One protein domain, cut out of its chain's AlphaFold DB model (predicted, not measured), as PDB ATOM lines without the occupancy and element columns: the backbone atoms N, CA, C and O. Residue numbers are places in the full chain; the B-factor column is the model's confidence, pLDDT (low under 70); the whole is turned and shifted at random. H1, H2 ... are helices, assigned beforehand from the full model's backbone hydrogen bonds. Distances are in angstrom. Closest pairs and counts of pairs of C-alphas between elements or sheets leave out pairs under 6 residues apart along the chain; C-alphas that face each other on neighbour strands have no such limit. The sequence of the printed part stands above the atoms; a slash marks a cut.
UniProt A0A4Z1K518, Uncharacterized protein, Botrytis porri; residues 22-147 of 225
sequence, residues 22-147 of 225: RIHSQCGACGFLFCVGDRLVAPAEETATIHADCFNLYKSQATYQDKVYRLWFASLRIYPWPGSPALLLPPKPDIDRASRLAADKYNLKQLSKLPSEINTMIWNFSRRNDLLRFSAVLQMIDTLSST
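AT A GLANCE: This is residues 22 to 147 of the 225 residues of an uncharacterized protein of Botrytis porri (UniProt A0A4Z1K518). The longest helix, H5, runs through the middle of the domain and joins two groups of shorter helices: H3 crosses its first half, with H4 packed on H3 farther out, while H1 packs on H5 and H2 lies near both H1 and H5. Long loops fill much of the rest: residues 22 to 51 reach from near the middle of the domain out to the H2 side, and the link from H2 to H3 makes a wide sweep whose residues 80 to 85 stick out. The printed part has 126 residues, with five named helices in the order H1, H2, H3, H4, H5 and no named strand. The class is all helix, though under half of the residues, 58 of 126, are in named elements. The whole is compact, with a radius of gyration of the C-alphas of 14.8 A and spans of 44 by 31 by 26 A.

IN THESE COORDINATES: H5, residues 130 to 146, is 24.6 A long from C-alpha 130 at (0.449, -7.429, 48.207) to C-alpha 146 at (-14.703, -10.018, 28.960). H3, residues 95 to 105, measures 15.3 A, and H4, residues 116 to 125, 14.2 A. H1, residues 52 to 61, begins with C-alpha 52 at (-10.464, -3.665, 51.676) and measures 14.2 A. H2, residues 67 to 76, measures 14.4 A.

HOW THE PARTS SIT: H5 touches H3 with residues 132 to 139 alone, about perpendicular at 78 degrees; their closest C-alphas, of Ala 98 and Ser 135, are 4.8 A apart. H5 touches H1 the same way at a steep tilt of 40 degrees, with the C-alphas of Cys 54 and Val 137 closest at 6.4 A. H3 and H4 touch, about perpendicular at 86 degrees, and their closest C-alphas, of Asp 96 and Ser 116, are 6.5 A apart. H2 is close to H5 but not clearly touching, the closest C-alphas being those of Arg 70 and Leu 144 at 6.8 A. H1 and H3 are apart, as are H2 and H4. In H1, H2, H3, H4 and H5 every O i to N i+4 pair is within hydrogen-bond range. Outside the helices, residues 40 to 41 pair antiparallel with residues 50 to 51.

THE WHOLE: The two C-alphas farthest apart, those of Gly 83 and Gln 110, are 45.1 A from each other. The printed part has no cut. The link from H2 to H3, 18 residues, is long. The mean pLDDT of the printed part is 82.4, and residues 43 to 46 and 127 to 128 are under 70.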
ATOM      1  N   ARG A  22     -21.030 -14.543  57.251       71.06
ATOM      2  CA  ARG A  22     -20.066 -15.611  57.006       71.06
ATOM      3  C   ARG A  22     -18.728 -15.008  56.597       71.06
ATOM      4  O   ARG A  22     -18.549 -14.528  55.481       71.06
ATOM      5  N   ILE A  23     -17.752 -15.082  57.495       75.19
ATOM      6  CA  ILE A  23     -16.376 -14.716  57.163       75.19
ATOM      7  C   ILE A  23     -15.707 -15.910  56.482       75.19
ATOM      8  O   ILE A  23     -15.467 -16.953  57.089       75.19
ATOM      9  N   HIS A  24     -15.419 -15.757  55.197       80.94
ATOM     10  CA  HIS A  24     -14.647 -16.720  54.431       80.94
ATOM     11  C   HIS A  24     -13.163 -16.606  54.783       80.94
ATOM     12  O   HIS A  24     -12.668 -15.528  55.096       80.94
ATOM     13  N   SER A  25     -12.428 -17.716  54.721       83.56
ATOM     14  CA  SER A  25     -10.987 -17.726  55.009       83.56
ATOM     15  C   SER A  25     -10.142 -17.113  53.891       83.56
ATOM     16  O   SER A  25      -8.999 -16.729  54.132       83.56
ATOM     17  N   GLN A  26     -10.693 -17.023  52.675       88.19
ATOM     18  CA  GLN A  26     -10.039 -16.469  51.493       88.19
ATOM     19  C   GLN A  26     -10.767 -15.221  51.001       88.19
ATOM     20  O   GLN A  26     -11.996 -15.149  51.010       88.19
ATOM     21  N   CYS A  27      -9.990 -14.267  50.502       90.38
ATOM     22  CA  CYS A  27     -10.508 -13.087  49.839       90.38
ATOM     23  C   CYS A  27     -11.198 -13.454  48.522       90.38
ATOM     24  O   CYS A  27     -10.564 -13.979  47.611       90.38
ATOM     25  N   GLY A  28     -12.465 -13.070  48.386       89.00
ATOM     26  CA  GLY A  28     -13.281 -13.268  47.189       89.00
ATOM     27  C   GLY A  28     -12.697 -12.670  45.905       89.00
ATOM     28  O   GLY A  28     -12.957 -13.168  44.813       89.00
ATOM     29  N   ALA A  29     -11.862 -11.632  46.030       90.44
ATOM     30  CA  ALA A  29     -11.262 -10.960  44.882       90.44
ATOM     31  C   ALA A  29      -9.911 -11.557  44.453       90.44
ATOM     32  O   ALA A  29      -9.659 -11.763  43.268       90.44
ATOM     33  N   CYS A  30      -9.011 -11.815  45.407       89.50
ATOM     34  CA  CYS A  30      -7.647 -12.252  45.097       89.50
ATOM     35  C   CYS A  30      -7.372 -13.733  45.397       89.50
ATOM     36  O   CYS A  30      -6.344 -14.247  44.965       89.50
ATOM     37  N   GLY A  31      -8.255 -14.414  46.132       88.44
ATOM     38  CA  GLY A  31      -8.135 -15.822  46.529       88.44
ATOM     39  C   GLY A  31      -7.106 -16.107  47.632       88.44
ATOM     40  O   GLY A  31      -6.956 -17.255  48.046       88.44
ATOM     41  N   PHE A  32      -6.379 -15.097  48.120       88.75
ATOM     42  CA  PHE A  32      -5.423 -15.260  49.220       88.75
ATOM     43  C   PHE A  32      -6.129 -15.355  50.573       88.75
ATOM     44  O   PHE A  32      -7.203 -14.779  50.754       88.75
ATOM     45  N   LEU A  33      -5.501 -16.065  51.513       88.62
ATOM     46  CA  LEU A  33      -5.944 -16.127  52.904       88.62
ATOM     47  C   LEU A  33      -5.816 -14.763  53.581       88.62
ATOM     48  O   LEU A  33      -4.897 -14.002  53.270       88.62
ATOM     49  N   PHE A  34      -6.709 -14.508  54.530       87.94
ATOM     50  CA  PHE A  34      -6.605 -13.364  55.425       87.94
ATOM     51  C   PHE A  34      -5.513 -13.579  56.477       87.94
ATOM     52  O   PHE A  34      -5.380 -14.662  57.048       87.94
ATOM     53  N   CYS A  35      -4.765 -12.520  56.758       85.50
ATOM     54  CA  CYS A  35      -3.768 -12.440  57.812       85.50
ATOM     55  C   CYS A  35      -4.241 -11.511  58.938       85.50
ATOM     56  O   CYS A  35      -5.103 -10.646  58.761       85.50
ATOM     57  N   VAL A  36      -3.631 -11.647  60.117       84.56
ATOM     58  CA  VAL A  36      -3.866 -10.715  61.227       84.56
ATOM     59  C   VAL A  36      -3.516  -9.291  60.783       84.56
ATOM     60  O   VAL A  36      -2.423  -9.041  60.277       84.56
ATOM     61  N   GLY A  37      -4.450  -8.361  60.993       83.56
ATOM     62  CA  GLY A  37      -4.309  -6.955  60.607       83.56
ATOM     63  C   GLY A  37      -4.878  -6.604  59.229       83.56
ATOM     64  O   GLY A  37      -4.939  -5.417  58.902       83.56
ATOM     65  N   ASP A  38      -5.335  -7.583  58.438       87.00
ATOM     66  CA  ASP A  38      -6.070  -7.295  57.208       87.00
ATOM     67  C   ASP A  38      -7.393  -6.580  57.510       87.00
ATOM     68  O   ASP A  38      -8.146  -6.940  58.417       87.00
ATOM     69  N   ARG A  39      -7.700  -5.558  56.705       87.38
ATOM     70  CA  ARG A  39      -9.003  -4.886  56.726       87.38
ATOM     71  C   ARG A  39      -9.941  -5.609  55.772       87.38
ATOM     72  O   ARG A  39      -9.576  -5.822  54.615       87.38
ATOM     73  N   LEU A  40     -11.137  -5.951  56.240       87.56
ATOM     74  CA  LEU A  40     -12.093  -6.786  55.514       87.56
ATOM     75  C   LEU A  40     -13.339  -5.995  55.119       87.56
ATOM     76  O   LEU A  40     -13.737  -5.057  55.809       87.56
ATOM     77  N   VAL A  41     -13.968  -6.403  54.022       82.69
ATOM     78  CA  VAL A  41     -15.273  -5.925  53.557       82.69
ATOM     79  C   VAL A  41     -16.140  -7.138  53.227       82.69
ATOM     80  O   VAL A  41     -15.666  -8.076  52.586       82.69
ATOM     81  N   ALA A  42     -17.405  -7.102  53.647       80.50
ATOM     82  CA  ALA A  42     -18.424  -8.102  53.334       80.50
ATOM     83  C   ALA A  42     -19.611  -7.415  52.627       80.50
ATOM     84  O   ALA A  42     -20.383  -6.718  53.286       80.50
ATOM     85  N   PRO A  43     -19.743  -7.522  51.292       61.38
ATOM     86  CA  PRO A  43     -20.865  -6.948  50.570       61.38
ATOM     87  C   PRO A  43     -22.063  -7.919  50.597       61.38
ATOM     88  O   PRO A  43     -22.018  -8.941  49.920       61.38
ATOM     89  N   ALA A  44     -23.126  -7.551  51.325       58.47
ATOM     90  CA  ALA A  44     -24.463  -8.183  51.355       58.47
ATOM     91  C   ALA A  44     -24.582  -9.577  52.008       58.47
ATOM     92  O   ALA A  44     -23.579 -10.193  52.319       58.47
ATOM     93  N   GLU A  45     -25.822 -10.036  52.221       54.25
ATOM     94  CA  GLU A  45     -26.254 -11.110  53.142       54.25
ATOM     95  C   GLU A  45     -25.744 -12.527  52.798       54.25
ATOM     96  O   GLU A  45     -25.499 -13.326  53.698       54.25
ATOM     97  N   GLU A  46     -25.450 -12.821  51.526       59.69
ATOM     98  CA  GLU A  46     -24.669 -14.003  51.114       59.69
ATOM     99  C   GLU A  46     -23.200 -13.595  50.936       59.69
ATOM    100  O   GLU A  46     -22.703 -13.359  49.829       59.69
ATOM    101  N   THR A  47     -22.534 -13.396  52.071       70.69
ATOM    102  CA  THR A  47     -21.370 -12.514  52.182       70.69
ATOM    103  C   THR A  47     -20.110 -13.116  51.569       70.69
ATOM    104  O   THR A  47     -19.516 -14.017  52.142       70.69
ATOM    105  N   ALA A  48     -19.596 -12.556  50.475       79.12
ATOM    106  CA  ALA A  48     -18.189 -12.741  50.114       79.12
ATOM    107  C   ALA A  48     -17.299 -11.929  51.068       79.12
ATOM    108  O   ALA A  48     -17.560 -10.755  51.293       79.12
ATOM    109  N   THR A  49     -16.213 -12.483  51.603       88.69
ATOM    110  CA  THR A  49     -15.248 -11.679  52.377       88.69
ATOM    111  C   THR A  49     -14.118 -11.238  51.466       88.69
ATOM    112  O   THR A  49     -13.540 -12.059  50.761       88.69
ATOM    113  N   ILE A  50     -13.787  -9.947  51.448       91.00
ATOM    114  CA  ILE A  50     -12.790  -9.374  50.535       91.00
ATOM    115  C   ILE A  50     -11.857  -8.454  51.322       91.00
ATOM    116  O   ILE A  50     -12.306  -7.725  52.201       91.00
ATOM    117  N   HIS A  51     -10.564  -8.443  50.998       92.56
ATOM    118  CA  HIS A  51      -9.672  -7.425  51.549       92.56
ATOM    119  C   HIS A  51     -10.096  -6.019  51.089       92.56
ATOM    120  O   HIS A  51     -10.442  -5.812  49.924       92.56
ATOM    121  N   ALA A  52     -10.023  -5.026  51.972       92.06
ATOM    122  CA  ALA A  52     -10.464  -3.665  51.676       92.06
ATOM    123  C   ALA A  52      -9.679  -3.013  50.522       92.06
ATOM    124  O   ALA A  52     -10.266  -2.353  49.666       92.06
ATOM    125  N   ASP A  53      -8.366  -3.224  50.452       91.62
ATOM    126  CA  ASP A  53      -7.506  -2.794  49.340       91.62
ATOM    127  C   ASP A  53      -7.895  -3.471  48.017       91.62
ATOM    128  O   ASP A  53      -7.988  -2.802  46.989       91.62
ATOM    129  N   CYS A  54      -8.198  -4.771  48.044       93.06
ATOM    130  CA  CYS A  54      -8.642  -5.528  46.877       93.06
ATOM    131  C   CYS A  54     -10.003  -5.026  46.378       93.06
ATOM    132  O   CYS A  54     -10.183  -4.838  45.176       93.06
ATOM    133  N   PHE A  55     -10.939  -4.752  47.292       93.56
ATOM    134  CA  PHE A  55     -12.239  -4.172  46.960       93.56
ATOM    135  C   PHE A  55     -12.103  -2.759  46.376       93.56
ATOM    136  O   PHE A  55     -12.702  -2.457  45.346       93.56
ATOM    137  N   ASN A  56     -11.282  -1.899  46.984       92.88
ATOM    138  CA  ASN A  56     -11.050  -0.534  46.504       92.88
ATOM    139  C   ASN A  56     -10.368  -0.518  45.133       92.88
ATOM    140  O   ASN A  56     -10.774   0.226  44.234       92.88
ATOM    141  N   LEU A  57      -9.365  -1.378  44.944       91.06
ATOM    142  CA  LEU A  57      -8.729  -1.574  43.652       91.06
ATOM    143  C   LEU A  57      -9.754  -2.032  42.615       91.06
ATOM    144  O   LEU A  57      -9.856  -1.413  41.563       91.06
ATOM    145  N   TYR A  58     -10.557  -3.049  42.925       92.88
ATOM    146  CA  TYR A  58     -11.604  -3.524  42.029       92.88
ATOM    147  C   TYR A  58     -12.587  -2.411  41.646       92.88
ATOM    148  O   TYR A  58     -12.784  -2.122  40.467       92.88
ATOM    149  N   LYS A  59     -13.153  -1.730  42.646       92.75
ATOM    150  CA  LYS A  59     -14.154  -0.671  42.470       92.75
ATOM    151  C   LYS A  59     -13.636   0.495  41.628       92.75
ATOM    152  O   LYS A  59     -14.401   1.040  40.833       92.75
ATOM    153  N   SER A  60     -12.367   0.872  41.806       90.88
ATOM    154  CA  SER A  60     -11.739   1.976  41.065       90.88
ATOM    155  C   SER A  60     -11.398   1.635  39.612       90.88
ATOM    156  O   SER A  60     -11.202   2.545  38.817       90.88
ATOM    157  N   GLN A  61     -11.298   0.350  39.265       89.06
ATOM    158  CA  GLN A  61     -10.812  -0.095  37.954       89.06
ATOM    159  C   GLN A  61     -11.893  -0.721  37.084       89.06
ATOM    160  O   GLN A  61     -11.851  -0.589  35.867       89.06
ATOM    161  N   ALA A  62     -12.867  -1.398  37.685       90.88
ATOM    162  CA  ALA A  62     -13.993  -1.948  36.953       90.88
ATOM    163  C   ALA A  62     -14.902  -0.813  36.449       90.88
ATOM    164  O   ALA A  62     -15.469  -0.049  37.239       90.88
ATOM    165  N   THR A  63     -15.058  -0.711  35.129       89.88
ATOM    166  CA  THR A  63     -15.824   0.352  34.452       89.88
ATOM    167  C   THR A  63     -17.274  -0.031  34.139       89.88
ATOM    168  O   THR A  63     -18.078   0.842  33.827       89.88
ATOM    169  N   TYR A  64     -17.634  -1.308  34.260       87.38
ATOM    170  CA  TYR A  64     -18.980  -1.824  33.994       87.38
ATOM    171  C   TYR A  64     -19.975  -1.518  35.132       87.38
ATOM    172  O   TYR A  64     -19.591  -1.349  36.292       87.38
ATOM    173  N   GLN A  65     -21.266  -1.421  34.788       85.81
ATOM    174  CA  GLN A  65     -22.340  -0.984  35.697       85.81
ATOM    175  C   GLN A  65     -22.608  -1.990  36.827       85.81
ATOM    176  O   GLN A  65     -22.718  -1.621  37.993       85.81
ATOM    177  N   ASP A  66     -22.619  -3.280  36.509       87.06
ATOM    178  CA  ASP A  66     -22.914  -4.400  37.407       87.06
ATOM    179  C   ASP A  66     -21.681  -4.884  38.201       87.06
ATOM    180  O   ASP A  66     -21.614  -6.033  38.639       87.06
ATOM    181  N   LYS A  67     -20.680  -4.019  38.423       89.56
ATOM    182  CA  LYS A  67     -19.373  -4.434  38.961       89.56
ATOM    183  C   LYS A  67     -19.428  -5.148  40.309       89.56
ATOM    184  O   LYS A  67     -18.764  -6.159  40.508       89.56
ATOM    185  N   VAL A  68     -20.241  -4.654  41.239       88.44
ATOM    186  CA  VAL A  68     -20.351  -5.261  42.575       88.44
ATOM    187  C   VAL A  68     -20.985  -6.649  42.478       88.44
ATOM    188  O   VAL A  68     -20.513  -7.574  43.132       88.44
ATOM    189  N   TYR A  69     -21.982  -6.813  41.606       86.00
ATOM    190  CA  TYR A  69     -22.612  -8.103  41.340       86.00
ATOM    191  C   TYR A  69     -21.618  -9.103  40.735       86.00
ATOM    192  O   TYR A  69     -21.506 -10.227  41.221       86.00
ATOM    193  N   ARG A  70     -20.826  -8.689  39.735       87.62
ATOM    194  CA  ARG A  70     -19.788  -9.547  39.135       87.62
ATOM    195  C   ARG A  70     -18.734  -9.974  40.154       87.62
ATOM    196  O   ARG A  70     -18.323 -11.133  40.163       87.62
ATOM    197  N   LEU A  71     -18.313  -9.055  41.024       89.19
ATOM    198  CA  LEU A  71     -17.378  -9.345  42.110       89.19
ATOM    199  C   LEU A  71     -17.957 -10.350  43.105       89.19
ATOM    200  O   LEU A  71     -17.298 -11.339  43.422       89.19
ATOM    201  N   TRP A  72     -19.177 -10.103  43.584       87.19
ATOM    202  CA  TRP A  72     -19.887 -10.995  44.497       87.19
ATOM    203  C   TRP A  72     -20.017 -12.398  43.895       87.19
ATOM    204  O   TRP A  72     -19.544 -13.373  44.477       87.19
ATOM    205  N   PHE A  73     -20.519 -12.494  42.666       83.44
ATOM    206  CA  PHE A  73     -20.708 -13.769  41.982       83.44
ATOM    207  C   PHE A  73     -19.396 -14.539  41.778       83.44
ATOM    208  O   PHE A  73     -19.323 -15.752  41.988       83.44
ATOM    209  N   ALA A  74     -18.332 -13.845  41.372       86.00
ATOM    210  CA  ALA A  74     -17.021 -14.458  41.207       86.00
ATOM    211  C   ALA A  74     -16.396 -14.882  42.546       86.00
ATOM    212  O   ALA A  74     -15.705 -15.897  42.591       86.00
ATOM    213  N   SER A  75     -16.690 -14.170  43.633       86.56
ATOM    214  CA  SER A  75     -16.244 -14.538  44.979       86.56
ATOM    215  C   SER A  75     -16.909 -15.823  45.471       86.56
ATOM    216  O   SER A  75     -16.245 -16.689  46.037       86.56
ATOM    217  N   LEU A  76     -18.204 -16.000  45.190       82.31
ATOM    218  CA  LEU A  76     -18.927 -17.225  45.544       82.31
ATOM    219  C   LEU A  76     -18.422 -18.454  44.770       82.31
ATOM    220  O   LEU A  76     -18.478 -19.567  45.284       82.31
ATOM    221  N   ARG A  77     -17.869 -18.267  43.562       81.56
ATOM    222  CA  ARG A  77     -17.309 -19.359  42.743       81.56
ATOM    223  C   ARG A  77     -16.097 -20.048  43.368       81.56
ATOM    224  O   ARG A  77     -15.800 -21.164  42.955       81.56
ATOM    225  N   ILE A  78     -15.413 -19.430  44.336       82.31
ATOM    226  CA  ILE A  78     -14.301 -20.068  45.069       82.31
ATOM    227  C   ILE A  78     -14.766 -21.382  45.712       82.31
ATOM    228  O   ILE A  78     -13.992 -22.333  45.798       82.31
ATOM    229  N   TYR A  79     -16.046 -21.454  46.078       80.94
ATOM    230  CA  TYR A  79     -16.716 -22.648  46.567       80.94
ATOM    231  C   TYR A  79     -17.290 -23.431  45.384       80.94
ATOM    232  O   TYR A  79     -18.233 -22.961  44.741       80.94
ATOM    233  N   PRO A  80     -16.756 -24.625  45.067       78.50
ATOM    234  CA  PRO A  80     -17.198 -25.393  43.903       78.50
ATOM    235  C   PRO A  80     -18.701 -25.721  43.907       78.50
ATOM    236  O   PRO A  80     -19.314 -25.860  42.845       78.50
ATOM    237  N   TRP A  81     -19.300 -25.829  45.094       79.06
ATOM    238  CA  TRP A  81     -20.738 -25.996  45.288       79.06
ATOM    239  C   TRP A  81     -21.210 -25.421  46.632       79.06
ATOM    240  O   TRP A  81     -20.388 -25.222  47.534       79.06
ATOM    241  N   PRO A  82     -22.520 -25.146  46.792       74.19
ATOM    242  CA  PRO A  82     -23.088 -24.693  48.058       74.19
ATOM    243  C   PRO A  82     -22.738 -25.657  49.193       74.19
ATOM    244  O   PRO A  82     -22.790 -26.875  49.026       74.19
ATOM    245  N   GLY A  83     -22.316 -25.114  50.333       72.50
ATOM    246  CA  GLY A  83     -21.889 -25.909  51.489       72.50
ATOM    247  C   GLY A  83     -20.532 -26.613  51.342       72.50
ATOM    248  O   GLY A  83     -20.081 -27.222  52.308       72.50
ATOM    249  N   SER A  84     -19.851 -26.521  50.191       76.94
ATOM    250  CA  SER A  84     -18.500 -27.081  50.051       76.94
ATOM    251  C   SER A  84     -17.527 -26.450  51.060       76.94
ATOM    252  O   SER A  84     -17.591 -25.236  51.302       76.94
ATOM    253  N   PRO A  85     -16.616 -27.237  51.660       76.38
ATOM    254  CA  PRO A  85     -15.532 -26.667  52.444       76.38
ATOM    255  C   PRO A  85     -14.611 -25.854  51.531       76.38
ATOM    256  O   PRO A  85     -14.452 -26.159  50.345       76.38
ATOM    257  N   ALA A  86     -13.965 -24.830  52.090       76.31
ATOM    258  CA  ALA A  86     -12.914 -24.127  51.369       76.31
ATOM    259  C   ALA A  86     -11.782 -25.119  51.070       76.31
ATOM    260  O   ALA A  86     -11.233 -25.723  51.989       76.31
ATOM    261  N   LEU A  87     -11.416 -25.276  49.796       82.88
ATOM    262  CA  LEU A  87     -10.289 -26.135  49.418       82.88
ATOM    263  C   LEU A  87      -8.930 -25.512  49.772       82.88
ATOM    264  O   LEU A  87      -7.910 -26.182  49.656       82.88
ATOM    265  N   LEU A  88      -8.922 -24.231  50.170       85.44
ATOM    266  CA  LEU A  88      -7.740 -23.458  50.571       85.44
ATOM    267  C   LEU A  88      -6.603 -23.515  49.542       85.44
ATOM    268  O   LEU A  88      -5.428 -23.406  49.889       85.44
ATOM    269  N   LEU A  89      -6.951 -23.680  48.261       86.38
ATOM    270  CA  LEU A  89      -5.962 -23.738  47.197       86.38
ATOM    271  C   LEU A  89      -5.330 -22.356  47.036       86.38
ATOM    272  O   LEU A  89      -6.066 -21.377  46.855       86.38
ATOM    273  N   PRO A  90      -3.989 -22.253  47.081       83.00
ATOM    274  CA  PRO A  90      -3.320 -20.987  46.867       83.00
ATOM    275  C   PRO A  90      -3.585 -20.500  45.437       83.00
ATOM    276  O   PRO A  90      -3.570 -21.303  44.493       83.00
ATOM    277  N   PRO A  91      -3.803 -19.189  45.236       83.12
ATOM    278  CA  PRO A  91      -3.825 -18.612  43.904       83.12
ATOM    279  C   PRO A  91      -2.535 -18.943  43.173       83.12
ATOM    280  O   PRO A  91      -1.449 -18.737  43.709       83.12
ATOM    281  N   LYS A  92      -2.641 -19.445  41.938       81.25
ATOM    282  CA  LYS A  92      -1.480 -19.551  41.056       81.25
ATOM    283  C   LYS A  92      -1.239 -18.171  40.443       81.25
ATOM    284  O   LYS A  92      -2.061 -17.745  39.625       81.25
ATOM    285  N   PRO A  93      -0.161 -17.464  40.808       71.06
ATOM    286  CA  PRO A  93       0.078 -16.149  40.252       71.06
ATOM    287  C   PRO A  93       0.562 -16.277  38.807       71.06
ATOM    288  O   PRO A  93       1.546 -16.957  38.522       71.06
ATOM    289  N   ASP A  94      -0.133 -15.615  37.886       78.75
ATOM    290  CA  ASP A  94       0.415 -15.314  36.561       78.75
ATOM    291  C   ASP A  94       1.287 -14.063  36.689       78.75
ATOM    292  O   ASP A  94       0.822 -12.928  36.571       78.75
ATOM    293  N   ILE A  95       2.537 -14.315  37.064       78.25
ATOM    294  CA  ILE A  95       3.571 -13.330  37.371       78.25
ATOM    295  C   ILE A  95       3.874 -12.432  36.168       78.25
ATOM    296  O   ILE A  95       3.973 -11.216  36.308       78.25
ATOM    297  N   ASP A  96       3.974 -13.002  34.972       79.62
ATOM    298  CA  ASP A  96       4.327 -12.213  33.793       79.62
ATOM    299  C   ASP A  96       3.167 -11.312  33.378       79.62
ATOM    300  O   ASP A  96       3.363 -10.140  33.042       79.62
ATOM    301  N   ARG A  97       1.930 -11.816  33.456       78.00
ATOM    302  CA  ARG A  97       0.742 -10.984  33.244       78.00
ATOM    303  C   ARG A  97       0.600  -9.919  34.327       78.00
ATOM    304  O   ARG A  97       0.243  -8.792  33.996       78.00
ATOM    305  N   ALA A  98       0.915 -10.245  35.581       75.50
ATOM    306  CA  ALA A  98       0.968  -9.292  36.688       75.50
ATOM    307  C   ALA A  98       1.866  -8.099  36.360       75.50
ATOM    308  O   ALA A  98       1.433  -6.949  36.435       75.50
ATOM    309  N   SER A  99       3.110  -8.402  35.982       78.19
ATOM    310  CA  SER A  99       4.135  -7.419  35.663       78.19
ATOM    311  C   SER A  99       3.717  -6.556  34.479       78.19
ATOM    312  O   SER A  99       3.873  -5.342  34.550       78.19
ATOM    313  N   ARG A 100       3.119  -7.141  33.428       82.25
ATOM    314  CA  ARG A 100       2.582  -6.375  32.286       82.25
ATOM    315  C   ARG A 100       1.461  -5.425  32.701       82.25
ATOM    316  O   ARG A 100       1.564  -4.229  32.459       82.25
ATOM    317  N   LEU A 101       0.444  -5.926  33.400       76.75
ATOM    318  CA  LEU A 101      -0.691  -5.108  33.838       76.75
ATOM    319  C   LEU A 101      -0.258  -3.970  34.778       76.75
ATOM    320  O   LEU A 101      -0.758  -2.851  34.674       76.75
ATOM    321  N   ALA A 102       0.690  -4.233  35.683       76.06
ATOM    322  CA  ALA A 102       1.267  -3.205  36.545       76.06
ATOM    323  C   ALA A 102       2.122  -2.197  35.755       76.06
ATOM    324  O   ALA A 102       2.036  -0.995  36.014       76.06
ATOM    325  N   ALA A 103       2.915  -2.665  34.785       83.50
ATOM    326  CA  ALA A 103       3.739  -1.821  33.925       83.50
ATOM    327  C   ALA A 103       2.897  -0.829  33.122       83.50
ATOM    328  O   ALA A 103       3.193   0.367  33.135       83.50
ATOM    329  N   ASP A 104       1.840  -1.317  32.480       82.00
ATOM    330  CA  ASP A 104       0.963  -0.507  31.638       82.00
ATOM    331  C   ASP A 104       0.222   0.538  32.472       82.00
ATOM    332  O   ASP A 104       0.162   1.715  32.119       82.00
ATOM    333  N   LYS A 105      -0.283   0.127  33.636       75.69
ATOM    334  CA  LYS A 105      -1.112   0.976  34.487       75.69
ATOM    335  C   LYS A 105      -0.339   2.047  35.256       75.69
ATOM    336  O   LYS A 105      -0.858   3.144  35.444       75.69
ATOM    337  N   TYR A 106       0.873   1.743  35.717       79.19
ATOM    338  CA  TYR A 106       1.697   2.675  36.503       79.19
ATOM    339  C   TYR A 106       2.850   3.282  35.703       79.19
ATOM    340  O   TYR A 106       3.753   3.881  36.283       79.19
ATOM    341  N   ASN A 107       2.829   3.135  34.374       81.50
ATOM    342  CA  ASN A 107       3.877   3.615  33.474       81.50
ATOM    343  C   ASN A 107       5.282   3.080  33.840       81.50
ATOM    344  O   ASN A 107       6.301   3.742  33.638       81.50
ATOM    345  N   LEU A 108       5.355   1.849  34.358       83.12
ATOM    346  CA  LEU A 108       6.600   1.165  34.721       83.12
ATOM    347  C   LEU A 108       7.090   0.302  33.552       83.12
ATOM    348  O   LEU A 108       7.254  -0.907  33.682       83.12
ATOM    349  N   LYS A 109       7.340   0.914  32.388       83.81
ATOM    350  CA  LYS A 109       7.653   0.212  31.120       83.81
ATOM    351  C   LYS A 109       8.849  -0.751  31.174       83.81
ATOM    352  O   LYS A 109       9.011  -1.568  30.276       83.81
ATOM    353  N   GLN A 110       9.722  -0.631  32.172       85.06
ATOM    354  CA  GLN A 110      10.849  -1.551  32.359       85.06
ATOM    355  C   GLN A 110      10.428  -2.857  33.047       85.06
ATOM    356  O   GLN A 110      11.032  -3.893  32.794       85.06
ATOM    357  N   LEU A 111       9.359  -2.831  33.852       81.31
ATOM    358  CA  LEU A 111       8.839  -3.999  34.565       81.31
ATOM    359  C   LEU A 111       8.330  -5.077  33.597       81.31
ATOM    360  O   LEU A 111       8.540  -6.263  33.825       81.31
ATOM    361  N   SER A 112       7.728  -4.678  32.472       80.50
ATOM    362  CA  SER A 112       7.273  -5.610  31.430       80.50
ATOM    363  C   SER A 112       8.406  -6.226  30.602       80.50
ATOM    364  O   SER A 112       8.159  -7.181  29.870       80.50
ATOM    365  N   LYS A 113       9.635  -5.706  30.714       86.06
ATOM    366  CA  LYS A 113      10.824  -6.205  30.004       86.06
ATOM    367  C   LYS A 113      11.686  -7.142  30.846       86.06
ATOM    368  O   LYS A 113      12.688  -7.649  30.344       86.06
ATOM    369  N   LEU A 114      11.348  -7.335  32.119       86.00
ATOM    370  CA  LEU A 114      12.116  -8.215  32.989       86.00
ATOM    371  C   LEU A 114      11.969  -9.678  32.544       86.00
ATOM    372  O   LEU A 114      10.856 -10.100  32.223       86.00
ATOM    373  N   PRO A 115      13.060 -10.464  32.578       89.44
ATOM    374  CA  PRO A 115      12.976 -11.912  32.445       89.44
ATOM    375  C   PRO A 115      12.056 -12.522  33.507       89.44
ATOM    376  O   PRO A 115      11.954 -12.012  34.630       89.44
ATOM    377  N   SER A 116      11.417 -13.639  33.162       85.44
ATOM    378  CA  SER A 116      10.467 -14.352  34.031       85.44
ATOM    379  C   SER A 116      11.079 -14.746  35.382       85.44
ATOM    380  O   SER A 116      10.412 -14.725  36.416       85.44
ATOM    381  N   GLU A 117      12.380 -15.026  35.395       87.62
ATOM    382  CA  GLU A 117      13.180 -15.390  36.554       87.62
ATOM    383  C   GLU A 117      13.306 -14.209  37.516       87.62
ATOM    384  O   GLU A 117      13.057 -14.352  38.711       87.62
ATOM    385  N   ILE A 118      13.618 -13.019  36.991       87.88
ATOM    386  CA  ILE A 118      13.753 -11.795  37.790       87.88
ATOM    387  C   ILE A 118      12.400 -11.349  38.317       87.88
ATOM    388  O   ILE A 118      12.293 -11.005  39.494       87.88
ATOM    389  N   ASN A 119      11.363 -11.412  37.477       82.12
ATOM    390  CA  ASN A 119       9.997 -11.237  37.939       82.12
ATOM    391  C   ASN A 119       9.759 -12.179  39.123       82.12
ATOM    392  O   ASN A 119       9.493 -11.714  40.228       82.12
ATOM    393  N   THR A 120       9.932 -13.488  38.937       81.56
ATOM    394  CA  THR A 120       9.706 -14.496  39.984       81.56
ATOM    395  C   THR A 120      10.480 -14.199  41.267       81.56
ATOM    396  O   THR A 120       9.918 -14.326  42.352       81.56
ATOM    397  N   MET A 121      11.726 -13.732  41.174       84.19
ATOM    398  CA  MET A 121      12.496 -13.295  42.339       84.19
ATOM    399  C   MET A 121      11.843 -12.103  43.046       84.19
ATOM    400  O   MET A 121      11.589 -12.190  44.245       84.19
ATOM    401  N   ILE A 122      11.522 -11.017  42.332       80.75
ATOM    402  CA  ILE A 122      10.841  -9.832  42.893       80.75
ATOM    403  C   ILE A 122       9.537 -10.238  43.597       80.75
ATOM    404  O   ILE A 122       9.230  -9.764  44.697       80.75
ATOM    405  N   TRP A 123       8.793 -11.158  42.987       76.81
ATOM    406  CA  TRP A 123       7.551 -11.687  43.539       76.81
ATOM    407  C   TRP A 123       7.785 -12.520  44.801       76.81
ATOM    408  O   TRP A 123       7.118 -12.279  45.803       76.81
ATOM    409  N   ASN A 124       8.770 -13.419  44.809       78.25
ATOM    410  CA  ASN A 124       9.126 -14.217  45.988       78.25
ATOM    411  C   ASN A 124       9.661 -13.354  47.145       78.25
ATOM    412  O   ASN A 124       9.422 -13.663  48.310       78.25
ATOM    413  N   PHE A 125      10.356 -12.252  46.842       80.12
ATOM    414  CA  PHE A 125      10.828 -11.292  47.846       80.12
ATOM    415  C   PHE A 125       9.706 -10.422  48.429       80.12
ATOM    416  O   PHE A 125       9.870  -9.854  49.514       80.12
ATOM    417  N   SER A 126       8.556 -10.320  47.758       72.12
ATOM    418  CA  SER A 126       7.414  -9.524  48.215       72.12
ATOM    419  C   SER A 126       6.672 -10.230  49.356       72.12
ATOM    420  O   SER A 126       5.648 -10.882  49.166       72.12
ATOM    421  N   ARG A 127       7.200 -10.064  50.577       59.62
ATOM    422  CA  ARG A 127       6.844 -10.782  51.820       59.62
ATOM    423  C   ARG A 127       5.354 -10.843  52.206       59.62
ATOM    424  O   ARG A 127       5.013 -11.650  53.063       59.62
ATOM    425  N   ARG A 128       4.476  -9.994  51.657       64.06
ATOM    426  CA  ARG A 128       3.056  -9.879  52.071       64.06
ATOM    427  C   ARG A 128       2.032 -10.261  51.006       64.06
ATOM    428  O   ARG A 128       0.844 -10.041  51.198       64.06
ATOM    429  N   ASN A 129       2.457 -10.849  49.891       72.44
ATOM    430  CA  ASN A 129       1.579 -11.128  48.752       72.44
ATOM    431  C   ASN A 129       0.873  -9.873  48.192       72.44
ATOM    432  O   ASN A 129       0.013 -10.036  47.342       72.44
ATOM    433  N   ASP A 130       1.198  -8.639  48.600       77.81
ATOM    434  CA  ASP A 130       0.449  -7.429  48.207       77.81
ATOM    435  C   ASP A 130       0.423  -7.238  46.691       77.81
ATOM    436  O   ASP A 130      -0.637  -7.064  46.090       77.81
ATOM    437  N   LEU A 131       1.583  -7.374  46.043       75.94
ATOM    438  CA  LEU A 131       1.643  -7.333  44.589       75.94
ATOM    439  C   LEU A 131       0.879  -8.524  43.972       75.94
ATOM    440  O   LEU A 131       0.265  -8.383  42.915       75.94
ATOM    441  N   LEU A 132       0.914  -9.713  44.592       78.69
ATOM    442  CA  LEU A 132       0.213 -10.898  44.079       78.69
ATOM    443  C   LEU A 132      -1.306 -10.740  44.201       78.69
ATOM    444  O   LEU A 132      -2.038 -11.099  43.282       78.69
ATOM    445  N   ARG A 133      -1.771 -10.147  45.302       85.50
ATOM    446  CA  ARG A 133      -3.157  -9.748  45.540       85.50
ATOM    447  C   ARG A 133      -3.578  -8.731  44.491       85.50
ATOM    448  O   ARG A 133      -4.588  -8.937  43.828       85.50
ATOM    449  N   PHE A 134      -2.761  -7.699  44.281       83.81
ATOM    450  CA  PHE A 134      -2.970  -6.684  43.253       83.81
ATOM    451  C   PHE A 134      -3.120  -7.311  41.861       83.81
ATOM    452  O   PHE A 134      -4.107  -7.069  41.167       83.81
ATOM    453  N   SER A 135      -2.183  -8.176  41.478       80.38
ATOM    454  CA  SER A 135      -2.220  -8.899  40.209       80.38
ATOM    455  C   SER A 135      -3.455  -9.777  40.064       80.38
ATOM    456  O   SER A 135      -4.129  -9.733  39.035       80.38
ATOM    457  N   ALA A 136      -3.779 -10.557  41.097       86.00
ATOM    458  CA  ALA A 136      -4.937 -11.434  41.091       86.00
ATOM    459  C   ALA A 136      -6.233 -10.636  40.883       86.00
ATOM    460  O   ALA A 136      -7.071 -11.052  40.083       86.00
ATOM    461  N   VAL A 137      -6.357  -9.462  41.517       89.69
ATOM    462  CA  VAL A 137      -7.494  -8.552  41.322       89.69
ATOM    463  C   VAL A 137      -7.517  -7.979  39.906       89.69
ATOM    464  O   VAL A 137      -8.578  -7.963  39.292       89.69
ATOM    465  N   LEU A 138      -6.384  -7.549  39.339       86.31
ATOM    466  CA  LEU A 138      -6.360  -7.059  37.953       86.31
ATOM    467  C   LEU A 138      -6.735  -8.148  36.944       86.31
ATOM    468  O   LEU A 138      -7.536  -7.905  36.044       86.31
ATOM    469  N   GLN A 139      -6.219  -9.365  37.118       83.31
ATOM    470  CA  GLN A 139      -6.605 -10.508  36.290       83.31
ATOM    471  C   GLN A 139      -8.089 -10.835  36.437       83.31
ATOM    472  O   GLN A 139      -8.737 -11.220  35.466       83.31
ATOM    473  N   MET A 140      -8.629 -10.707  37.650       86.94
ATOM    474  CA  MET A 140     -10.053 -10.871  37.895       86.94
ATOM    475  C   MET A 140     -10.856  -9.802  37.153       86.94
ATOM    476  O   MET A 140     -11.797 -10.164  36.461       86.94
ATOM    477  N   ILE A 141     -10.475  -8.523  37.231       88.31
ATOM    478  CA  ILE A 141     -11.146  -7.435  36.502       88.31
ATOM    479  C   ILE A 141     -11.183  -7.735  35.004       88.31
ATOM    480  O   ILE A 141     -12.262  -7.666  34.427       88.31
ATOM    481  N   ASP A 142     -10.046  -8.112  34.418       84.88
ATOM    482  CA  ASP A 142      -9.910  -8.415  32.986       84.88
ATOM    483  C   ASP A 142     -10.727  -9.649  32.556       84.88
ATOM    484  O   ASP A 142     -11.352  -9.690  31.495       84.88
ATOM    485  N   THR A 143     -10.792 -10.661  33.429       82.25
ATOM    486  CA  THR A 143     -11.665 -11.825  33.211       82.25
ATOM    487  C   THR A 143     -13.132 -11.396  33.237       82.25
ATOM    488  O   THR A 143     -13.901 -11.734  32.347       82.25
ATOM    489  N   LEU A 144     -13.529 -10.616  34.244       85.81
ATOM    490  CA  LEU A 144     -14.918 -10.207  34.433       85.81
ATOM    491  C   LEU A 144     -15.376  -9.131  33.444       85.81
ATOM    492  O   LEU A 144     -16.582  -8.998  33.271       85.81
ATOM    493  N   SER A 145     -14.473  -8.367  32.822       84.75
ATOM    494  CA  SER A 145     -14.818  -7.411  31.760       84.75
ATOM    495  C   SER A 145     -15.145  -8.105  30.446       84.75
ATOM    496  O   SER A 145     -15.991  -7.617  29.706       84.75
ATOM    497  N   SER A 146     -14.486  -9.231  30.176       75.81
ATOM    498  CA  SER A 146     -14.703 -10.018  28.960       75.81
ATOM    499  C   SER A 146     -15.932 -10.920  29.076       75.81
ATOM    500  O   SER A 146     -16.540 -11.236  28.063       75.81
ATOM    501  N   THR A 147     -16.327 -11.280  30.304       72.88
ATOM    502  CA  THR A 147     -17.445 -12.193  30.535       72.88
ATOM    503  C   THR A 147     -18.813 -11.545  30.332       72.88
ATOM    504  O   THR A 147     -19.180 -10.614  31.058       72.88
TER     505      THR A 147